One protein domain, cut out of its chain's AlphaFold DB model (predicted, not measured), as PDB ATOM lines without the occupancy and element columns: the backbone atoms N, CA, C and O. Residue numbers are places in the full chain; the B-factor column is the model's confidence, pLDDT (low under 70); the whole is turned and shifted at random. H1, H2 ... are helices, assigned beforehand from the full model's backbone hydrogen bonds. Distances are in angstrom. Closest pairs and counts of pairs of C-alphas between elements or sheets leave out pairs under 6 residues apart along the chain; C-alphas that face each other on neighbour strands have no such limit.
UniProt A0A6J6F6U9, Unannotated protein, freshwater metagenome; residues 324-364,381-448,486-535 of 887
ATOM      1  N   VAL A 324     118.853  96.154 180.643       75.19
ATOM      2  CA  VAL A 324     119.395  97.384 181.233       75.19
ATOM      3  C   VAL A 324     120.735  97.740 180.595       75.19
ATOM      4  O   VAL A 324     120.921  98.881 180.181       75.19
ATOM      5  N   LEU A 325     121.638  96.773 180.412       75.56
ATOM      6  CA  LEU A 325     122.918  97.018 179.744       75.56
ATOM      7  C   LEU A 325     122.721  97.501 178.297       75.56
ATOM      8  O   LEU A 325     123.344  98.475 177.876       75.56
ATOM      9  N   ASN A 326     121.816  96.867 177.541       77.38
ATOM     10  CA  ASN A 326     121.479  97.313 176.186       77.38
ATOM     11  C   ASN A 326     120.883  98.723 176.172       77.38
ATOM     12  O   ASN A 326     121.203  99.499 175.271       77.38
ATOM     13  N   LEU A 327     120.021  99.044 177.139       80.62
ATOM     14  CA  LEU A 327     119.469 100.382 177.305       80.62
ATOM     15  C   LEU A 327     120.592 101.390 177.535       80.62
ATOM     16  O   LEU A 327     120.735 102.304 176.732       80.62
ATOM     17  N   VAL A 328     121.439 101.175 178.542       81.44
ATOM     18  CA  VAL A 328     122.538 102.084 178.897       81.44
ATOM     19  C   VAL A 328     123.466 102.325 177.709       81.44
ATOM     20  O   VAL A 328     123.691 103.476 177.342       81.44
ATOM     21  N   VAL A 329     123.951 101.269 177.046       84.19
ATOM     22  CA  VAL A 329     124.872 101.398 175.902       84.19
ATOM     23  C   VAL A 329     124.246 102.217 174.768       84.19
ATOM     24  O   VAL A 329     124.885 103.107 174.204       84.19
ATOM     25  N   ARG A 330     122.979 101.953 174.433       85.06
ATOM     26  CA  ARG A 330     122.284 102.654 173.344       85.06
ATOM     27  C   ARG A 330     121.896 104.083 173.723       85.06
ATOM     28  O   ARG A 330     121.936 104.969 172.872       85.06
ATOM     29  N   THR A 331     121.566 104.328 174.987       87.00
ATOM     30  CA  THR A 331     121.317 105.672 175.514       87.00
ATOM     31  C   THR A 331     122.599 106.499 175.498       87.00
ATOM     32  O   THR A 331     122.569 107.623 175.009       87.00
ATOM     33  N   VAL A 332     123.744 105.940 175.912       87.12
ATOM     34  CA  VAL A 332     125.061 106.596 175.799       87.12
ATOM     35  C   VAL A 332     125.398 106.906 174.341       87.12
ATOM     36  O   VAL A 332     125.865 108.004 174.048       87.12
ATOM     37  N   ALA A 333     125.104 105.997 173.410       87.81
ATOM     38  CA  ALA A 333     125.263 106.254 171.981       87.81
ATOM     39  C   ALA A 333     124.450 107.483 171.524       87.81
ATOM     40  O   ALA A 333     125.009 108.432 170.970       87.81
ATOM     41  N   VAL A 334     123.142 107.508 171.805       88.50
ATOM     42  CA  VAL A 334     122.247 108.613 171.415       88.50
ATOM     43  C   VAL A 334     122.632 109.930 172.096       88.50
ATOM     44  O   VAL A 334     122.810 110.938 171.411       88.50
ATOM     45  N   LEU A 335     122.814 109.928 173.419       89.44
ATOM     46  CA  LEU A 335     123.209 111.114 174.181       89.44
ATOM     47  C   LEU A 335     124.591 111.615 173.767       89.44
ATOM     48  O   LEU A 335     124.770 112.819 173.632       89.44
ATOM     49  N   GLY A 336     125.537 110.718 173.492       89.69
ATOM     50  CA  GLY A 336     126.856 111.059 172.968       89.69
ATOM     51  C   GLY A 336     126.780 111.749 171.604       89.69
ATOM     52  O   GLY A 336     127.511 112.709 171.365       89.69
ATOM     53  N   ALA A 337     125.858 111.338 170.724       89.81
ATOM     54  CA  ALA A 337     125.606 112.027 169.454       89.81
ATOM     55  C   ALA A 337     125.026 113.434 169.672       89.81
ATOM     56  O   ALA A 337     125.493 114.394 169.055       89.81
ATOM     57  N   CYS A 338     124.044 113.569 170.571       89.88
ATOM     58  CA  CYS A 338     123.477 114.866 170.944       89.88
ATOM     59  C   CYS A 338     124.545 115.788 171.551       89.88
ATOM     60  O   CYS A 338     124.696 116.924 171.109       89.88
ATOM     61  N   ALA A 339     125.330 115.287 172.505       88.12
ATOM     62  CA  ALA A 339     126.407 116.018 173.159       88.12
ATOM     63  C   ALA A 339     127.515 116.407 172.173       88.12
ATOM     64  O   ALA A 339     127.960 117.547 172.197       88.12
ATOM     65  N   SER A 340     127.903 115.519 171.252       91.75
ATOM     66  CA  SER A 340     128.867 115.820 170.182       91.75
ATOM     67  C   SER A 340     128.367 116.950 169.284       91.75
ATOM     68  O   SER A 340     129.100 117.895 169.012       91.75
ATOM     69  N   ALA A 341     127.101 116.904 168.860       90.56
ATOM     70  CA  ALA A 341     126.509 117.955 168.038       90.56
ATOM     71  C   ALA A 341     126.441 119.295 168.791       90.56
ATOM     72  O   ALA A 341     126.841 120.325 168.251       90.56
ATOM     73  N   LEU A 342     125.991 119.280 170.049       87.00
ATOM     74  CA  LEU A 342     125.942 120.469 170.903       87.00
ATOM     75  C   LEU A 342     127.339 121.009 171.225       87.00
ATOM     76  O   LEU A 342     127.505 122.221 171.296       87.00
ATOM     77  N   TYR A 343     128.344 120.143 171.366       87.06
ATOM     78  CA  TYR A 343     129.739 120.528 171.550       87.06
ATOM     79  C   TYR A 343     130.288 121.221 170.303       87.06
ATOM     80  O   TYR A 343     130.880 122.286 170.419       87.06
ATOM     81  N   LEU A 344     130.052 120.669 169.106       88.56
ATOM     82  CA  LEU A 344     130.471 121.300 167.851       88.56
ATOM     83  C   LEU A 344     129.812 122.672 167.665       88.56
ATOM     84  O   LEU A 344     130.489 123.631 167.298       88.56
ATOM     85  N   ILE A 345     128.511 122.775 167.963       84.38
ATOM     86  CA  ILE A 345     127.774 124.044 167.929       84.38
ATOM     87  C   ILE A 345     128.347 125.015 168.965       84.38
ATOM     88  O   ILE A 345     128.714 126.129 168.611       84.38
ATOM     89  N   GLY A 346     128.462 124.592 170.225       80.25
ATOM     90  CA  GLY A 346     128.979 125.403 171.324       80.25
ATOM     91  C   GLY A 346     130.404 125.885 171.067       80.25
ATOM     92  O   GLY A 346     130.676 127.067 171.233       80.25
ATOM     93  N   ARG A 347     131.299 125.018 170.574       84.31
ATOM     94  CA  ARG A 347     132.671 125.377 170.185       84.31
ATOM     95  C   ARG A 347     132.655 126.422 169.076       84.31
ATOM     96  O   ARG A 347     133.296 127.453 169.227       84.31
ATOM     97  N   ALA A 348     131.928 126.174 167.984       81.19
ATOM     98  CA  ALA A 348     131.862 127.104 166.859       81.19
ATOM     99  C   ALA A 348     131.338 128.481 167.296       81.19
ATOM    100  O   ALA A 348     131.911 129.507 166.936       81.19
ATOM    101  N   VAL A 349     130.290 128.489 168.120       77.38
ATOM    102  CA  VAL A 349     129.709 129.698 168.703       77.38
ATOM    103  C   VAL A 349     130.713 130.403 169.619       77.38
ATOM    104  O   VAL A 349     130.994 131.574 169.402       77.38
ATOM    105  N   GLY A 350     131.309 129.710 170.591       73.69
ATOM    106  CA  GLY A 350     132.276 130.292 171.528       73.69
ATOM    107  C   GLY A 350     133.508 130.864 170.830       73.69
ATOM    108  O   GLY A 350     133.890 132.006 171.081       73.69
ATOM    109  N   SER A 351     134.076 130.117 169.878       76.75
ATOM    110  CA  SER A 351     135.193 130.585 169.055       76.75
ATOM    111  C   SER A 351     134.823 131.813 168.221       76.75
ATOM    112  O   SER A 351     135.651 132.707 168.081       76.75
ATOM    113  N   ALA A 352     133.595 131.891 167.697       71.62
ATOM    114  CA  ALA A 352     133.132 133.066 166.965       71.62
ATOM    115  C   ALA A 352     132.973 134.288 167.885       71.62
ATOM    116  O   ALA A 352     133.422 135.375 167.527       71.62
ATOM    117  N   VAL A 353     132.394 134.117 169.080       69.19
ATOM    118  CA  VAL A 353     132.196 135.213 170.048       69.19
ATOM    119  C   VAL A 353     133.524 135.817 170.511       69.19
ATOM    120  O   VAL A 353     133.616 137.035 170.639       69.19
ATOM    121  N   GLY A 354     134.563 134.994 170.691       63.19
ATOM    122  CA  GLY A 354     135.903 135.447 171.084       63.19
ATOM    123  C   GLY A 354     136.644 136.284 170.030       63.19
ATOM    124  O   GLY A 354     137.712 136.830 170.308       63.19
ATOM    125  N   THR A 355     136.110 136.408 168.811       67.12
ATOM    126  CA  THR A 355     136.729 137.225 167.762       67.12
ATOM    127  C   THR A 355     136.408 138.708 167.953       67.12
ATOM    128  O   THR A 355     135.275 139.095 168.244       67.12
ATOM    129  N   ARG A 356     137.386 139.575 167.653       58.16
ATOM    130  CA  ARG A 356     137.197 141.043 167.621       58.16
ATOM    131  C   ARG A 356     136.107 141.496 166.640       58.16
ATOM    132  O   ARG A 356     135.623 142.625 166.731       58.16
ATOM    133  N   ALA A 357     135.758 140.616 165.704       57.38
ATOM    134  CA  ALA A 357     134.713 140.783 164.713       57.38
ATOM    135  C   ALA A 357     133.295 140.720 165.312       57.38
ATOM    136  O   ALA A 357     132.437 141.511 164.926       57.38
ATOM    137  N   VAL A 358     133.053 139.835 166.288       63.12
ATOM    138  CA  VAL A 358     131.766 139.763 166.999       63.12
ATOM    139  C   VAL A 358     131.752 140.771 168.140       63.12
ATOM    140  O   VAL A 358     130.904 141.663 168.145       63.12
ATOM    141  N   HIS A 359     132.733 140.729 169.050       61.50
ATOM    142  CA  HIS A 359     132.833 141.730 170.108       61.50
ATOM    143  C   HIS A 359     134.265 142.269 170.314       61.50
ATOM    144  O   HIS A 359     135.196 141.516 170.575       61.50
ATOM    145  N   PRO A 360     134.471 143.594 170.218       53.91
ATOM    146  CA  PRO A 360     135.794 144.224 170.251       53.91
ATOM    147  C   PRO A 360     136.457 144.219 171.620       53.91
ATOM    148  O   PRO A 360     137.679 144.243 171.703       53.91
ATOM    149  N   SER A 361     135.640 144.219 172.665       55.69
ATOM    150  CA  SER A 361     136.060 144.235 174.059       55.69
ATOM    151  C   SER A 361     135.990 142.826 174.648       55.69
ATOM    152  O   SER A 361     135.749 142.697 175.834       55.69
ATOM    153  N   PHE A 362     136.056 141.771 173.824       53.75
ATOM    154  CA  PHE A 362     136.083 140.391 174.308       53.75
ATOM    155  C   PHE A 362     137.525 139.992 174.678       53.75
ATOM    156  O   PHE A 362     138.405 140.154 173.827       53.75
ATOM    157  N   PRO A 363     137.792 139.450 175.884       51.91
ATOM    158  CA  PRO A 363     136.845 139.156 176.961       51.91
ATOM    159  C   PRO A 363     136.333 140.434 177.633       51.91
ATOM    160  O   PRO A 363     137.104 141.351 177.884       51.91
ATOM    161  N   TYR A 364     135.029 140.472 177.935       57.72
ATOM    162  CA  TYR A 364     134.294 141.623 178.497       57.72
ATOM    163  C   TYR A 364     134.790 142.117 179.874       57.72
ATOM    164  O   TYR A 364     134.166 142.981 180.480       57.72
ATOM    165  N   ALA A 381     125.206 148.572 167.050       70.62
ATOM    166  CA  ALA A 381     124.325 148.588 165.878       70.62
ATOM    167  C   ALA A 381     124.761 147.607 164.772       70.62
ATOM    168  O   ALA A 381     123.916 146.950 164.177       70.62
ATOM    169  N   ARG A 382     126.072 147.414 164.559       68.94
ATOM    170  CA  ARG A 382     126.626 146.454 163.581       68.94
ATOM    171  C   ARG A 382     126.198 144.989 163.785       68.94
ATOM    172  O   ARG A 382     126.211 144.237 162.821       68.94
ATOM    173  N   LEU A 383     125.834 144.583 165.007       72.94
ATOM    174  CA  LEU A 383     125.383 143.219 165.337       72.94
ATOM    175  C   LEU A 383     123.855 143.084 165.315       72.94
ATOM    176  O   LEU A 383     123.327 142.014 165.032       72.94
ATOM    177  N   VAL A 384     123.142 144.180 165.581       78.75
ATOM    178  CA  VAL A 384     121.672 144.222 165.558       78.75
ATOM    179  C   VAL A 384     121.152 144.368 164.136       78.75
ATOM    180  O   VAL A 384     120.197 143.698 163.746       78.75
ATOM    181  N   LEU A 385     121.776 145.247 163.349       78.38
ATOM    182  CA  LEU A 385     121.269 145.681 162.054       78.38
ATOM    183  C   LEU A 385     121.073 144.527 161.054       78.38
ATOM    184  O   LEU A 385     120.009 144.494 160.444       78.38
ATOM    185  N   PRO A 386     121.992 143.546 160.910       76.50
ATOM    186  CA  PRO A 386     121.792 142.437 159.974       76.50
ATOM    187  C   PRO A 386     120.525 141.627 160.281       76.50
ATOM    188  O   PRO A 386     119.751 141.299 159.382       76.50
ATOM    189  N   GLY A 387     120.275 141.347 161.562       80.44
ATOM    190  CA  GLY A 387     119.078 140.634 161.994       80.44
ATOM    191  C   GLY A 387     117.815 141.496 161.919       80.44
ATOM    192  O   GLY A 387     116.794 141.052 161.393       80.44
ATOM    193  N   ALA A 388     117.892 142.753 162.363       83.56
ATOM    194  CA  ALA A 388     116.778 143.698 162.338       83.56
ATOM    195  C   ALA A 388     116.300 144.003 160.911       83.56
ATOM    196  O   ALA A 388     115.097 144.003 160.666       83.56
ATOM    197  N   VAL A 389     117.213 144.182 159.951       83.88
ATOM    198  CA  VAL A 389     116.876 144.399 158.533       83.88
ATOM    199  C   VAL A 389     116.082 143.221 157.972       83.88
ATOM    200  O   VAL A 389     115.082 143.431 157.292       83.88
ATOM    201  N   LEU A 390     116.466 141.981 158.293       84.25
ATOM    202  CA  LEU A 390     115.733 140.791 157.854       84.25
ATOM    203  C   LEU A 390     114.359 140.662 158.523       84.25
ATOM    204  O   LEU A 390     113.395 140.282 157.857       84.25
ATOM    205  N   VAL A 391     114.243 141.009 159.810       87.38
ATOM    206  CA  VAL A 391     112.947 141.043 160.509       87.38
ATOM    207  C   VAL A 391     112.031 142.101 159.898       87.38
ATOM    208  O   VAL A 391     110.879 141.797 159.598       87.38
ATOM    209  N   ILE A 392     112.543 143.310 159.643       88.38
ATOM    210  CA  ILE A 392     111.794 144.401 159.007       88.38
ATOM    211  C   ILE A 392     111.385 144.006 157.586       88.38
ATOM    212  O   ILE A 392     110.218 144.144 157.233       88.38
ATOM    213  N   ALA A 393     112.290 143.436 156.786       85.25
ATOM    214  CA  ALA A 393     111.964 142.932 155.453       85.25
ATOM    215  C   ALA A 393     110.880 141.844 155.508       85.25
ATOM    216  O   ALA A 393     109.942 141.856 154.714       85.25
ATOM    217  N   GLY A 394     110.959 140.935 156.483       88.06
ATOM    218  CA  GLY A 394     109.928 139.936 156.742       88.06
ATOM    219  C   GLY A 394     108.580 140.554 157.123       88.06
ATOM    220  O   GLY A 394     107.552 140.110 156.617       88.06
ATOM    221  N   ALA A 395     108.576 141.603 157.948       86.38
ATOM    222  CA  ALA A 395     107.375 142.342 158.333       86.38
ATOM    223  C   ALA A 395     106.754 143.092 157.145       86.38
ATOM    224  O   ALA A 395     105.543 143.024 156.950       86.38
ATOM    225  N   VAL A 396     107.570 143.723 156.294       89.50
ATOM    226  CA  VAL A 396     107.117 144.357 155.046       89.50
ATOM    227  C   VAL A 396     106.510 143.314 154.109       89.50
ATOM    228  O   VAL A 396     105.408 143.507 153.603       89.50
ATOM    229  N   LEU A 397     107.166 142.165 153.919       87.81
ATOM    230  CA  LEU A 397     106.616 141.065 153.119       87.81
ATOM    231  C   LEU A 397     105.316 140.507 153.716       87.81
ATOM    232  O   LEU A 397     104.417 140.129 152.967       87.81
ATOM    233  N   ALA A 398     105.201 140.459 155.045       86.06
ATOM    234  CA  ALA A 398     103.993 140.020 155.735       86.06
ATOM    235  C   ALA A 398     102.851 141.014 155.524       86.06
ATOM    236  O   ALA A 398     101.734 140.597 155.235       86.06
ATOM    237  N   PHE A 399     103.147 142.313 155.587       88.19
ATOM    238  CA  PHE A 399     102.203 143.383 155.297       88.19
ATOM    239  C   PHE A 399     101.738 143.350 153.835       88.19
ATOM    240  O   PHE A 399     100.538 143.400 153.570       88.19
ATOM    241  N   VAL A 400     102.660 143.167 152.883       86.94
ATOM    242  CA  VAL A 400     102.338 142.991 151.455       86.94
ATOM    243  C   VAL A 400     101.488 141.739 151.233       86.94
ATOM    244  O   VAL A 400     100.533 141.773 150.462       86.94
ATOM    245  N   ALA A 401     101.800 140.634 151.915       86.06
ATOM    246  CA  ALA A 401     100.996 139.420 151.846       86.06
ATOM    247  C   ALA A 401      99.589 139.662 152.404       86.06
ATOM    248  O   ALA A 401      98.612 139.336 151.742       86.06
ATOM    249  N   PHE A 402      99.478 140.259 153.587       84.81
ATOM    250  CA  PHE A 402      98.200 140.561 154.227       84.81
ATOM    251  C   PHE A 402      97.324 141.478 153.363       84.81
ATOM    252  O   PHE A 402      96.137 141.214 153.201       84.81
ATOM    253  N   SER A 403      97.933 142.483 152.734       85.81
ATOM    254  CA  SER A 403      97.256 143.452 151.864       85.81
ATOM    255  C   SER A 403      96.876 142.884 150.490       85.81
ATOM    256  O   SER A 403      96.157 143.531 149.733       85.81
ATOM    257  N   ASN A 404      97.352 141.686 150.128       84.31
ATOM    258  CA  ASN A 404      97.048 141.080 148.837       84.31
ATOM    259  C   ASN A 404      95.730 140.284 148.905       84.31
ATOM    260  O   ASN A 404      95.648 139.316 149.672       84.31
ATOM    261  N   PRO A 405      94.720 140.602 148.072       76.38
ATOM    262  CA  PRO A 405      93.430 139.914 148.091       76.38
ATOM    263  C   PRO A 405      93.517 138.451 147.622       76.38
ATOM    264  O   PRO A 405      92.710 137.626 148.055       76.38
ATOM    265  N   SER A 406      94.532 138.073 146.834       88.88
ATOM    266  CA  SER A 406      94.692 136.712 146.305       88.88
ATOM    267  C   SER A 406      95.206 135.710 147.360       88.88
ATOM    268  O   SER A 406      96.349 135.828 147.822       88.88
ATOM    269  N   PRO A 407      94.455 134.635 147.681       82.06
ATOM    270  CA  PRO A 407      94.918 133.572 148.583       82.06
ATOM    271  C   PRO A 407      96.195 132.874 148.088       82.06
ATOM    272  O   PRO A 407      97.049 132.469 148.884       82.06
ATOM    273  N   ALA A 408      96.358 132.763 146.767       78.94
ATOM    274  CA  ALA A 408      97.537 132.165 146.153       78.94
ATOM    275  C   ALA A 408      98.791 133.023 146.376       78.94
ATOM    276  O   ALA A 408      99.854 132.482 146.696       78.94
ATOM    277  N   ALA A 409      98.673 134.351 146.267       76.69
ATOM    278  CA  ALA A 409      99.767 135.277 146.547       76.69
ATOM    279  C   ALA A 409     100.170 135.245 148.032       76.69
ATOM    280  O   ALA A 409     101.356 135.116 148.338       76.69
ATOM    281  N   ARG A 410      99.191 135.221 148.953       81.31
ATOM    282  CA  ARG A 410      99.436 135.051 150.400       81.31
ATOM    283  C   ARG A 410     100.209 133.771 150.708       81.31
ATOM    284  O   ARG A 410     101.206 133.788 151.431       81.31
ATOM    285  N   ARG A 411      99.797 132.652 150.104       80.06
ATOM    286  CA  ARG A 411     100.468 131.356 150.276       80.06
ATOM    287  C   ARG A 411     101.893 131.357 149.714       80.06
ATOM    288  O   ARG A 411     102.770 130.752 150.327       80.06
ATOM    289  N   ARG A 412     102.136 132.046 148.591       80.75
ATOM    290  CA  ARG A 412     103.479 132.209 148.002       80.75
ATOM    291  C   ARG A 412     104.403 133.051 148.890       80.75
ATOM    292  O   ARG A 412     105.566 132.689 149.034       80.75
ATOM    293  N   LEU A 413     103.891 134.115 149.516       82.50
ATOM    294  CA  LEU A 413     104.673 135.030 150.362       82.50
ATOM    295  C   LEU A 413     104.904 134.522 151.794       82.50
ATOM    296  O   LEU A 413     105.857 134.939 152.447       82.50
ATOM    297  N   ARG A 414     104.112 133.563 152.283       80.94
ATOM    298  CA  ARG A 414     104.283 133.005 153.636       80.94
ATOM    299  C   ARG A 414     105.682 132.434 153.886       80.94
ATOM    300  O   ARG A 414     106.262 132.666 154.941       80.94
ATOM    301  N   MET A 415     106.220 131.668 152.939       75.50
ATOM    302  CA  MET A 415     107.549 131.063 153.084       75.50
ATOM    303  C   MET A 415     108.686 132.094 153.149       75.50
ATOM    304  O   MET A 415     109.492 131.976 154.070       75.50
ATOM    305  N   PRO A 416     108.777 133.090 152.246       78.94
ATOM    306  CA  PRO A 416     109.797 134.127 152.360       78.94
ATOM    307  C   PRO A 416     109.628 134.981 153.622       78.94
ATOM    308  O   PRO A 416     110.633 135.272 154.254       78.94
ATOM    309  N   VAL A 417     108.400 135.282 154.070       82.31
ATOM    310  CA  VAL A 417     108.167 135.956 155.366       82.31
ATOM    311  C   VAL A 417     108.780 135.165 156.519       82.31
ATOM    312  O   VAL A 417     109.600 135.689 157.267       82.31
ATOM    313  N   VAL A 418     108.420 133.883 156.643       80.75
ATOM    314  CA  VAL A 418     108.934 133.015 157.713       80.75
ATOM    315  C   VAL A 418     110.452 132.861 157.616       80.75
ATOM    316  O   VAL A 418     111.126 132.850 158.642       80.75
ATOM    317  N   ALA A 419     111.001 132.766 156.403       75.62
ATOM    318  CA  ALA A 419     112.440 132.672 156.192       75.62
ATOM    319  C   ALA A 419     113.171 133.956 156.618       75.62
ATOM    320  O   ALA A 419     114.156 133.860 157.340       75.62
ATOM    321  N   CYS A 420     112.678 135.136 156.226       81.00
ATOM    322  CA  CYS A 420     113.263 136.428 156.588       81.00
ATOM    323  C   CYS A 420     113.185 136.682 158.096       81.00
ATOM    324  O   CYS A 420     114.210 136.947 158.718       81.00
ATOM    325  N   VAL A 421     112.005 136.524 158.703       81.81
ATOM    326  CA  VAL A 421     111.834 136.704 160.154       81.81
ATOM    327  C   VAL A 421     112.669 135.684 160.922       81.81
ATOM    328  O   VAL A 421     113.392 136.054 161.842       81.81
ATOM    329  N   GLY A 422     112.626 134.408 160.529       79.12
ATOM    330  CA  GLY A 422     113.388 133.348 161.186       79.12
ATOM    331  C   GLY A 422     114.901 133.552 161.091       79.12
ATOM    332  O   GLY A 422     115.593 133.413 162.096       79.12
ATOM    333  N   ALA A 423     115.418 133.923 159.915       76.88
ATOM    334  CA  ALA A 423     116.832 134.240 159.732       76.88
ATOM    335  C   ALA A 423     117.238 135.490 160.521       76.88
ATOM    336  O   ALA A 423     118.283 135.485 161.164       76.88
ATOM    337  N   GLY A 424     116.394 136.527 160.527       81.06
ATOM    338  CA  GLY A 424     116.639 137.762 161.265       81.06
ATOM    339  C   GLY A 424     116.684 137.555 162.777       81.06
ATOM    340  O   GLY A 424     117.654 137.946 163.421       81.06
ATOM    341  N   VAL A 425     115.692 136.859 163.340       82.50
ATOM    342  CA  VAL A 425     115.678 136.477 164.761       82.50
ATOM    343  C   VAL A 425     116.865 135.574 165.092       82.50
ATOM    344  O   VAL A 425     117.530 135.796 166.097       82.50
ATOM    345  N   GLY A 426     117.175 134.591 164.241       77.81
ATOM    346  CA  GLY A 426     118.331 133.714 164.429       77.81
ATOM    347  C   GLY A 426     119.655 134.481 164.488       77.81
ATOM    348  O   GLY A 426     120.468 134.218 165.369       77.81
ATOM    349  N   LEU A 427     119.841 135.469 163.606       75.88
ATOM    350  CA  LEU A 427     120.989 136.379 163.614       75.88
ATOM    351  C   LEU A 427     121.036 137.235 164.884       75.88
ATOM    352  O   LEU A 427     122.089 137.321 165.504       75.88
ATOM    353  N   LEU A 428     119.914 137.818 165.315       80.31
ATOM    354  CA  LEU A 428     119.858 138.591 166.565       80.31
ATOM    355  C   LEU A 428     120.224 137.733 167.780       80.31
ATOM    356  O   LEU A 428     120.996 138.159 168.638       80.31
ATOM    357  N   VAL A 429     119.713 136.502 167.844       78.50
ATOM    358  CA  VAL A 429     120.070 135.557 168.905       78.50
ATOM    359  C   VAL A 429     121.558 135.221 168.835       78.50
ATOM    360  O   VAL A 429     122.231 135.311 169.853       78.50
ATOM    361  N   ALA A 430     122.099 134.888 167.664       72.94
ATOM    362  CA  ALA A 430     123.500 134.501 167.524       72.94
ATOM    363  C   ALA A 430     124.487 135.645 167.822       72.94
ATOM    364  O   ALA A 430     125.513 135.410 168.455       72.94
ATOM    365  N   LEU A 431     124.187 136.868 167.373       73.94
ATOM    366  CA  LEU A 431     125.104 138.012 167.444       73.94
ATOM    367  C   LEU A 431     124.943 138.868 168.697       73.94
ATOM    368  O   LEU A 431     125.882 139.567 169.068       73.94
ATOM    369  N   VAL A 432     123.770 138.846 169.330       74.81
ATOM    370  CA  VAL A 432     123.470 139.673 170.509       74.81
ATOM    371  C   VAL A 432     123.058 138.797 171.684       74.81
ATOM    372  O   VAL A 432     123.668 138.870 172.747       74.81
ATOM    373  N   GLY A 433     122.060 137.933 171.489       74.25
ATOM    374  CA  GLY A 433     121.501 137.110 172.564       74.25
ATOM    375  C   GLY A 433     122.513 136.150 173.195       74.25
ATOM    376  O   GLY A 433     122.599 136.071 174.416       74.25
ATOM    377  N   VAL A 434     123.302 135.447 172.383       72.81
ATOM    378  CA  VAL A 434     124.300 134.482 172.853       72.81
ATOM    379  C   VAL A 434     125.476 135.177 173.549       72.81
ATOM    380  O   VAL A 434     125.748 134.800 174.685       72.81
ATOM    381  N   PRO A 435     126.141 136.202 172.973       71.25
ATOM    382  CA  PRO A 435     127.177 136.946 173.692       71.25
ATOM    383  C   PRO A 435     126.679 137.553 175.007       71.25
ATOM    384  O   PRO A 435     127.330 137.382 176.036       71.25
ATOM    385  N   ALA A 436     125.501 138.190 175.008       71.06
ATOM    386  CA  ALA A 436     124.906 138.740 176.227       71.06
ATOM    387  C   ALA A 436     124.613 137.640 177.260       71.06
ATOM    388  O   ALA A 436     124.922 137.798 178.440       71.06
ATOM    389  N   GLY A 437     124.071 136.504 176.815       70.56
ATOM    390  CA  GLY A 437     123.816 135.341 177.659       70.56
ATOM    391  C   GLY A 437     125.087 134.738 178.260       70.56
ATOM    392  O   GLY A 437     125.067 134.345 179.420       70.56
ATOM    393  N   LEU A 438     126.200 134.702 177.523       68.50
ATOM    394  CA  LEU A 438     127.490 134.227 178.036       68.50
ATOM    395  C   LEU A 438     128.054 135.159 179.118       68.50
ATOM    396  O   LEU A 438     128.527 134.678 180.143       68.50
ATOM    397  N   VAL A 439     127.957 136.479 178.928       65.81
ATOM    398  CA  VAL A 439     128.446 137.477 179.897       65.81
ATOM    399  C   VAL A 439     127.608 137.470 181.174       65.81
ATOM    400  O   VAL A 439     128.128 137.229 182.262       65.81
ATOM    401  N   TYR A 440     126.301 137.703 181.047       66.62
ATOM    402  CA  TYR A 440     125.412 137.823 182.203       66.62
ATOM    403  C   TYR A 440     125.101 136.468 182.845       66.62
ATOM    404  O   TYR A 440     124.942 136.384 184.059       66.62
ATOM    405  N   GLY A 441     125.061 135.392 182.055       65.12
ATOM    406  CA  GLY A 441     124.886 134.036 182.571       65.12
ATOM    407  C   GLY A 441     126.073 133.584 183.418       65.12
ATOM    408  O   GLY A 441     125.872 132.962 184.456       65.12
ATOM    409  N   ARG A 442     127.307 133.938 183.033       61.97
ATOM    410  CA  ARG A 442     128.497 133.652 183.843       61.97
ATOM    411  C   ARG A 442     128.486 134.412 185.166       61.97
ATOM    412  O   ARG A 442     128.741 133.784 186.182       61.97
ATOM    413  N   GLN A 443     128.156 135.705 185.155       61.75
ATOM    414  CA  GLN A 443     128.032 136.522 186.374       61.75
ATOM    415  C   GLN A 443     127.011 135.928 187.343       61.75
ATOM    416  O   GLN A 443     127.313 135.682 188.506       61.75
ATOM    417  N   PHE A 444     125.831 135.586 186.819       58.84
ATOM    418  CA  PHE A 444     124.802 134.918 187.600       58.84
ATOM    419  C   PHE A 444     125.308 133.604 188.210       58.84
ATOM    420  O   PHE A 444     125.020 133.329 189.365       58.84
ATOM    421  N   LEU A 445     126.073 132.796 187.466       54.38
ATOM    422  CA  LEU A 445     126.616 131.528 187.963       54.38
ATOM    423  C   LEU A 445     127.773 131.698 188.962       54.38
ATOM    424  O   LEU A 445     127.904 130.860 189.849       54.38
ATOM    425  N   THR A 446     128.601 132.738 188.838       56.03
ATOM    426  CA  THR A 446     129.689 133.034 189.790       56.03
ATOM    427  C   THR A 446     129.177 133.601 191.111       56.03
ATOM    428  O   THR A 446     129.778 133.335 192.146       56.03
ATOM    429  N   ASP A 447     128.045 134.309 191.088       50.25
ATOM    430  CA  ASP A 447     127.380 134.834 192.288       50.25
ATOM    431  C   ASP A 447     126.611 133.743 193.065       50.25
ATOM    432  O   ASP A 447     126.104 133.993 194.161       50.25
ATOM    433  N   VAL A 448     126.542 132.509 192.537       48.53
ATOM    434  CA  VAL A 448     126.025 131.336 193.258       48.53
ATOM    435  C   VAL A 448     127.177 130.659 194.026       48.53
ATOM    436  O   VAL A 448     128.058 130.066 193.397       48.53
ATOM    437  N   MET A 486     104.568 116.094 183.345       67.12
ATOM    438  CA  MET A 486     104.606 114.935 182.448       67.12
ATOM    439  C   MET A 486     104.595 115.301 180.955       67.12
ATOM    440  O   MET A 486     104.947 114.465 180.132       67.12
ATOM    441  N   THR A 487     104.242 116.537 180.584       76.44
ATOM    442  CA  THR A 487     104.199 117.031 179.187       76.44
ATOM    443  C   THR A 487     105.332 117.999 178.826       76.44
ATOM    444  O   THR A 487     105.470 118.395 177.663       76.44
ATOM    445  N   LEU A 488     106.157 118.378 179.809       80.19
ATOM    446  CA  LEU A 488     107.216 119.389 179.689       80.19
ATOM    447  C   LEU A 488     108.632 118.793 179.641       80.19
ATOM    448  O   LEU A 488     109.610 119.539 179.677       80.19
ATOM    449  N   GLY A 489     108.775 117.470 179.514       77.81
ATOM    450  CA  GLY A 489     110.087 116.814 179.492       77.81
ATOM    451  C   GLY A 489     111.006 117.334 178.379       77.81
ATOM    452  O   GLY A 489     112.210 117.467 178.581       77.81
ATOM    453  N   GLY A 490     110.448 117.708 177.223       82.25
ATOM    454  CA  GLY A 490     111.220 118.304 176.129       82.25
ATOM    455  C   GLY A 490     111.714 119.719 176.425       82.25
ATOM    456  O   GLY A 490     112.785 120.095 175.957       82.25
ATOM    457  N   VAL A 491     110.985 120.491 177.239       78.62
ATOM    458  CA  VAL A 491     111.442 121.810 177.707       78.62
ATOM    459  C   VAL A 491     112.642 121.646 178.633       78.62
ATOM    460  O   VAL A 491     113.647 122.325 178.443       78.62
ATOM    461  N   LEU A 492     112.580 120.698 179.575       77.00
ATOM    462  CA  LEU A 492     113.714 120.378 180.444       77.00
ATOM    463  C   LEU A 492     114.937 119.943 179.626       77.00
ATOM    464  O   LEU A 492     116.032 120.460 179.837       77.00
ATOM    465  N   LEU A 493     114.744 119.052 178.648       81.94
ATOM    466  CA  LEU A 493     115.806 118.638 177.730       81.94
ATOM    467  C   LEU A 493     116.416 119.837 176.989       81.94
ATOM    468  O   LEU A 493     117.638 119.926 176.880       81.94
ATOM    469  N   ALA A 494     115.588 120.761 176.493       79.38
ATOM    470  CA  ALA A 494     116.057 121.958 175.803       79.38
ATOM    471  C   ALA A 494     116.879 122.868 176.727       79.38
ATOM    472  O   ALA A 494     117.929 123.350 176.314       79.38
ATOM    473  N   VAL A 495     116.452 123.057 177.981       75.12
ATOM    474  CA  VAL A 495     117.209 123.821 178.985       75.12
ATOM    475  C   VAL A 495     118.567 123.172 179.248       75.12
ATOM    476  O   VAL A 495     119.585 123.850 179.144       75.12
ATOM    477  N   VAL A 496     118.615 121.859 179.501       76.00
ATOM    478  CA  VAL A 496     119.878 121.127 179.717       76.00
ATOM    479  C   VAL A 496     120.797 121.231 178.497       76.00
ATOM    480  O   VAL A 496     121.988 121.501 178.638       76.00
ATOM    481  N   ALA A 497     120.251 121.072 177.289       80.56
ATOM    482  CA  ALA A 497     121.009 121.194 176.049       80.56
ATOM    483  C   ALA A 497     121.585 122.606 175.851       80.56
ATOM    484  O   ALA A 497     122.743 122.742 175.451       80.56
ATOM    485  N   LEU A 498     120.801 123.647 176.151       76.88
ATOM    486  CA  LEU A 498     121.234 125.043 176.076       76.88
ATOM    487  C   LEU A 498     122.305 125.363 177.119       76.88
ATOM    488  O   LEU A 498     123.287 126.013 176.778       76.88
ATOM    489  N   LEU A 499     122.160 124.878 178.355       75.00
ATOM    490  CA  LEU A 499     123.169 125.042 179.403       75.00
ATOM    491  C   LEU A 499     124.481 124.345 179.027       75.00
ATOM    492  O   LEU A 499     125.547 124.941 179.157       75.00
ATOM    493  N   PHE A 500     124.415 123.120 178.500       77.62
ATOM    494  CA  PHE A 500     125.598 122.395 178.035       77.62
ATOM    495  C   PHE A 500     126.291 123.120 176.873       77.62
ATOM    496  O   PHE A 500     127.480 123.420 176.955       77.62
ATOM    497  N   ALA A 501     125.554 123.450 175.807       76.88
ATOM    498  CA  ALA A 501     126.111 124.161 174.656       76.88
ATOM    499  C   ALA A 501     126.638 125.552 175.045       76.88
ATOM    500  O   ALA A 501     127.703 125.956 174.580       76.88
ATOM    501  N   GLY A 502     125.926 126.252 175.932       71.44
ATOM    502  CA  GLY A 502     126.329 127.532 176.504       71.44
ATOM    503  C   GLY A 502     127.612 127.420 177.319       71.44
ATOM    504  O   GLY A 502     128.502 128.244 177.146       71.44
ATOM    505  N   LYS A 503     127.777 126.364 178.125       75.75
ATOM    506  CA  LYS A 503     129.017 126.135 178.877       75.75
ATOM    507  C   LYS A 503     130.202 125.824 177.963       75.75
ATOM    508  O   LYS A 503     131.307 126.314 178.203       75.75
ATOM    509  N   VAL A 504     129.989 125.040 176.907       75.88
ATOM    510  CA  VAL A 504     131.025 124.808 175.887       75.88
ATOM    511  C   VAL A 504     131.388 126.133 175.212       75.88
ATOM    512  O   VAL A 504     132.570 126.451 175.100       75.88
ATOM    513  N   ALA A 505     130.396 126.937 174.824       74.50
ATOM    514  CA  ALA A 505     130.626 128.241 174.215       74.50
ATOM    515  C   ALA A 505     131.387 129.202 175.143       74.50
ATOM    516  O   ALA A 505     132.365 129.794 174.701       74.50
ATOM    517  N   ASP A 506     131.016 129.291 176.423       71.00
ATOM    518  CA  ASP A 506     131.740 130.037 177.467       71.00
ATOM    519  C   ASP A 506     133.218 129.620 177.528       71.00
ATOM    520  O   ASP A 506     134.115 130.454 177.397       71.00
ATOM    521  N   THR A 507     133.472 128.311 177.612       75.31
ATOM    522  CA  THR A 507     134.832 127.748 177.674       75.31
ATOM    523  C   THR A 507     135.690 128.167 176.478       75.31
ATOM    524  O   THR A 507     136.856 128.518 176.637       75.31
ATOM    525  N   PHE A 508     135.130 128.131 175.267       77.06
ATOM    526  CA  PHE A 508     135.868 128.482 174.053       77.06
ATOM    527  C   PHE A 508     135.974 129.983 173.813       77.06
ATOM    528  O   PHE A 508     136.939 130.416 173.186       77.06
ATOM    529  N   ALA A 509     135.021 130.765 174.315       71.94
ATOM    530  CA  ALA A 509     135.066 132.210 174.207       71.94
ATOM    531  C   ALA A 509     136.226 132.772 175.046       71.94
ATOM    532  O   ALA A 509     137.041 133.528 174.528       71.94
ATOM    533  N   TYR A 510     136.374 132.338 176.303       70.19
ATOM    534  CA  TYR A 510     137.392 132.849 177.239       70.19
ATOM    535  C   TYR A 510     138.755 132.133 177.187       70.19
ATOM    536  O   TYR A 510     139.626 132.397 178.017       70.19
ATOM    537  N   GLY A 511     138.957 131.260 176.203       70.44
ATOM    538  CA  GLY A 511     140.179 130.480 176.045       70.44
ATOM    539  C   GLY A 511     140.088 129.115 176.725       70.44
ATOM    540  O   GLY A 511     139.907 128.992 177.935       70.44
ATOM    541  N   TYR A 512     140.251 128.069 175.919       72.38
ATOM    542  CA  TYR A 512     140.206 126.687 176.374       72.38
ATOM    543  C   TYR A 512     141.431 126.350 177.244       72.38
ATOM    544  O   TYR A 512     142.565 126.501 176.795       72.38
ATOM    545  N   ARG A 513     141.203 125.855 178.469       68.44
ATOM    546  CA  ARG A 513     142.246 125.431 179.433       68.44
ATOM    547  C   ARG A 513     142.151 123.950 179.827       68.44
ATOM    548  O   ARG A 513     142.527 123.570 180.929       68.44
ATOM    549  N   GLY A 514     141.572 123.112 178.972       68.94
ATOM    550  CA  GLY A 514     141.432 121.686 179.263       68.94
ATOM    551  C   GLY A 514     142.679 120.869 178.918       68.94
ATOM    552  O   GLY A 514     143.563 121.316 178.194       68.94
ATOM    553  N   VAL A 515     142.715 119.637 179.429       68.75
ATOM    554  CA  VAL A 515     143.838 118.692 179.264       68.75
ATOM    555  C   VAL A 515     143.954 118.158 177.828       68.75
ATOM    556  O   VAL A 515     145.036 117.790 177.382       68.75
ATOM    557  N   TRP A 516     142.846 118.114 177.085       70.62
ATOM    558  CA  TRP A 516     142.805 117.592 175.717       70.62
ATOM    559  C   TRP A 516     142.936 118.715 174.700       70.62
ATOM    560  O   TRP A 516     142.298 119.747 174.846       70.62
ATOM    561  N   SER A 517     143.664 118.507 173.602       78.31
ATOM    562  CA  SER A 517     143.617 119.479 172.504       78.31
ATOM    563  C   SER A 517     142.168 119.651 172.006       78.31
ATOM    564  O   SER A 517     141.479 118.652 171.754       78.31
ATOM    565  N   PRO A 518     141.681 120.893 171.823       76.56
ATOM    566  CA  PRO A 518     140.314 121.143 171.370       76.56
ATOM    567  C   PRO A 518     140.037 120.578 169.971       76.56
ATOM    568  O   PRO A 518     138.889 120.270 169.639       76.56
ATOM    569  N   ASP A 519     141.075 120.404 169.153       82.81
ATOM    570  CA  ASP A 519     140.971 119.813 167.819       82.81
ATOM    571  C   ASP A 519     140.783 118.300 167.871       82.81
ATOM    572  O   ASP A 519     139.965 117.765 167.123       82.81
ATOM    573  N   VAL A 520     141.424 117.625 168.830       83.62
ATOM    574  CA  VAL A 520     141.199 116.193 169.078       83.62
ATOM    575  C   VAL A 520     139.739 115.944 169.452       83.62
ATOM    576  O   VAL A 520     139.116 115.036 168.907       83.62
ATOM    577  N   LEU A 521     139.148 116.785 170.304       83.88
ATOM    578  CA  LEU A 521     137.739 116.654 170.693       83.88
ATOM    579  C   LEU A 521     136.770 116.861 169.519       83.88
ATOM    580  O   LEU A 521     135.732 116.202 169.466       83.88
ATOM    581  N   VAL A 522     137.106 117.716 168.549       88.25
ATOM    582  CA  VAL A 522     136.307 117.848 167.320       88.25
ATOM    583  C   VAL A 522     136.432 116.620 166.439       88.25
ATOM    584  O   VAL A 522     135.410 116.138 165.954       88.25
ATOM    585  N   VAL A 523     137.640 116.080 166.271       90.56
ATOM    586  CA  VAL A 523     137.827 114.821 165.540       90.56
ATOM    587  C   VAL A 523     137.010 113.711 166.199       90.56
ATOM    588  O   VAL A 523     136.249 113.042 165.510       90.56
ATOM    589  N   VAL A 524     137.072 113.570 167.526       89.19
ATOM    590  CA  VAL A 524     136.284 112.582 168.278       89.19
ATOM    591  C   VAL A 524     134.781 112.800 168.086       89.19
ATOM    592  O   VAL A 524     134.077 111.853 167.744       89.19
ATOM    593  N   ALA A 525     134.281 114.029 168.239       90.12
ATOM    594  CA  ALA A 525     132.862 114.349 168.069       90.12
ATOM    595  C   ALA A 525     132.364 114.055 166.641       90.12
ATOM    596  O   ALA A 525     131.292 113.477 166.454       90.12
ATOM    597  N   VAL A 526     133.152 114.414 165.623       89.62
ATOM    598  CA  VAL A 526     132.833 114.139 164.215       89.62
ATOM    599  C   VAL A 526     132.866 112.639 163.940       89.62
ATOM    600  O   VAL A 526     131.917 112.113 163.360       89.62
ATOM    601  N   VAL A 527     133.907 111.930 164.387       88.00
ATOM    602  CA  VAL A 527     134.025 110.473 164.237       88.00
ATOM    603  C   VAL A 527     132.862 109.764 164.930       88.00
ATOM    604  O   VAL A 527     132.272 108.868 164.334       88.00
ATOM    605  N   TRP A 528     132.465 110.197 166.129       88.94
ATOM    606  CA  TRP A 528     131.325 109.642 166.861       88.94
ATOM    607  C   TRP A 528     130.011 109.803 166.090       88.94
ATOM    608  O   TRP A 528     129.272 108.834 165.911       88.94
ATOM    609  N   ILE A 529     129.735 111.005 165.570       88.38
ATOM    610  CA  ILE A 529     128.547 111.277 164.747       88.38
ATOM    611  C   ILE A 529     128.567 110.441 163.462       88.38
ATOM    612  O   ILE A 529     127.541 109.874 163.096       88.38
ATOM    613  N   VAL A 530     129.712 110.341 162.780       83.69
ATOM    614  CA  VAL A 530     129.850 109.558 161.540       83.69
ATOM    615  C   VAL A 530     129.670 108.064 161.809       83.69
ATOM    616  O   VAL A 530     128.939 107.398 161.074       83.69
ATOM    617  N   LEU A 531     130.274 107.540 162.876       80.69
ATOM    618  CA  LEU A 531     130.122 106.149 163.293       80.69
ATOM    619  C   LEU A 531     128.658 105.846 163.618       80.69
ATOM    620  O   LEU A 531     128.105 104.874 163.107       80.69
ATOM    621  N   LEU A 532     127.992 106.697 164.399       81.31
ATOM    622  CA  LEU A 532     126.579 106.496 164.713       81.31
ATOM    623  C   LEU A 532     125.664 106.668 163.516       81.31
ATOM    624  O   LEU A 532     124.680 105.952 163.419       81.31
ATOM    625  N   ASP A 533     125.967 107.572 162.593       81.94
ATOM    626  CA  ASP A 533     125.192 107.697 161.364       81.94
ATOM    627  C   ASP A 533     125.396 106.485 160.434       81.94
ATOM    628  O   ASP A 533     124.497 106.136 159.664       81.94
ATOM    629  N   SER A 534     126.547 105.807 160.523       72.31
ATOM    630  CA  SER A 534     126.800 104.549 159.810       72.31
ATOM    631  C   SER A 534     125.976 103.378 160.362       72.31
ATOM    632  O   SER A 534     125.602 102.481 159.607       72.31
ATOM    633  N   VAL A 535     125.627 103.423 161.651       71.25
ATOM    634  CA  VAL A 535     124.717 102.478 162.305       71.25
ATOM    635  C   VAL A 535     123.285 102.998 162.167       71.25
ATOM    636  O   VAL A 535     122.899 103.971 162.805       71.25
TER     637      VAL A 535
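AT A GLANCE: This is residues 324 to 364, 381 to 448 and 486 to 535 of the 887 residues of the protein "Unannotated protein" of freshwater metagenome (UniProt A0A6J6F6U9). Three crossed helices, H1 between H4 and H5, form one lobe, and a long helical hairpin, H2 and H3, makes an arm at its side. The printed part has 159 residues with five named helices, H1 to H5, and no named strand: all helix. It is loose, radius of gyration of the C-alphas 20.1 A, spanning 60 by 45 by 33 A.

IN THESE COORDINATES: H1, residues 324 to 353, 41.5 A, begins at C-alpha 324 (119.395, 97.384, 181.233). H2 is 381 to 403, H3 407 to 446, 53.9 A, H4 489 to 509, and H5 518 to 534, ending at C-alpha 534 (126.800, 104.549, 159.810).

HOW THE PARTS SIT: H1 touches H4 with residues 342 to 353 alone, closest C-alphas Gly 350 and Ala 505, 3.8 A, at a steep tilt of 47 degrees. H1 touches H5 with 333 to 344 alone, closest C-alphas Ser 340 and Ala 525, 4.8 A. In the hairpin H2 and H3, C-alphas Gly 387 and Gly 424 are closest, 3.8 A. H3 only just touches H4, with 3 pairs of C-alphas within 8 A, closest Leu 438 and Asp 506, 6.0 A. Every O i to N i+4 pair is within hydrogen-bond range in H1, H4 and H5, but 16 of 19 in H2 and 32 of 36 in H3.

THE WHOLE: Cuts leave gaps of 17.5 A between C-alphas 364 and 381 and 29.1 A between 448 and 486. Of the links printed whole, H2 to H3 is tight and H4 to H5 short. pLDDT is under 70 in 28 residues, among them 353 to 364 and 438 to 448.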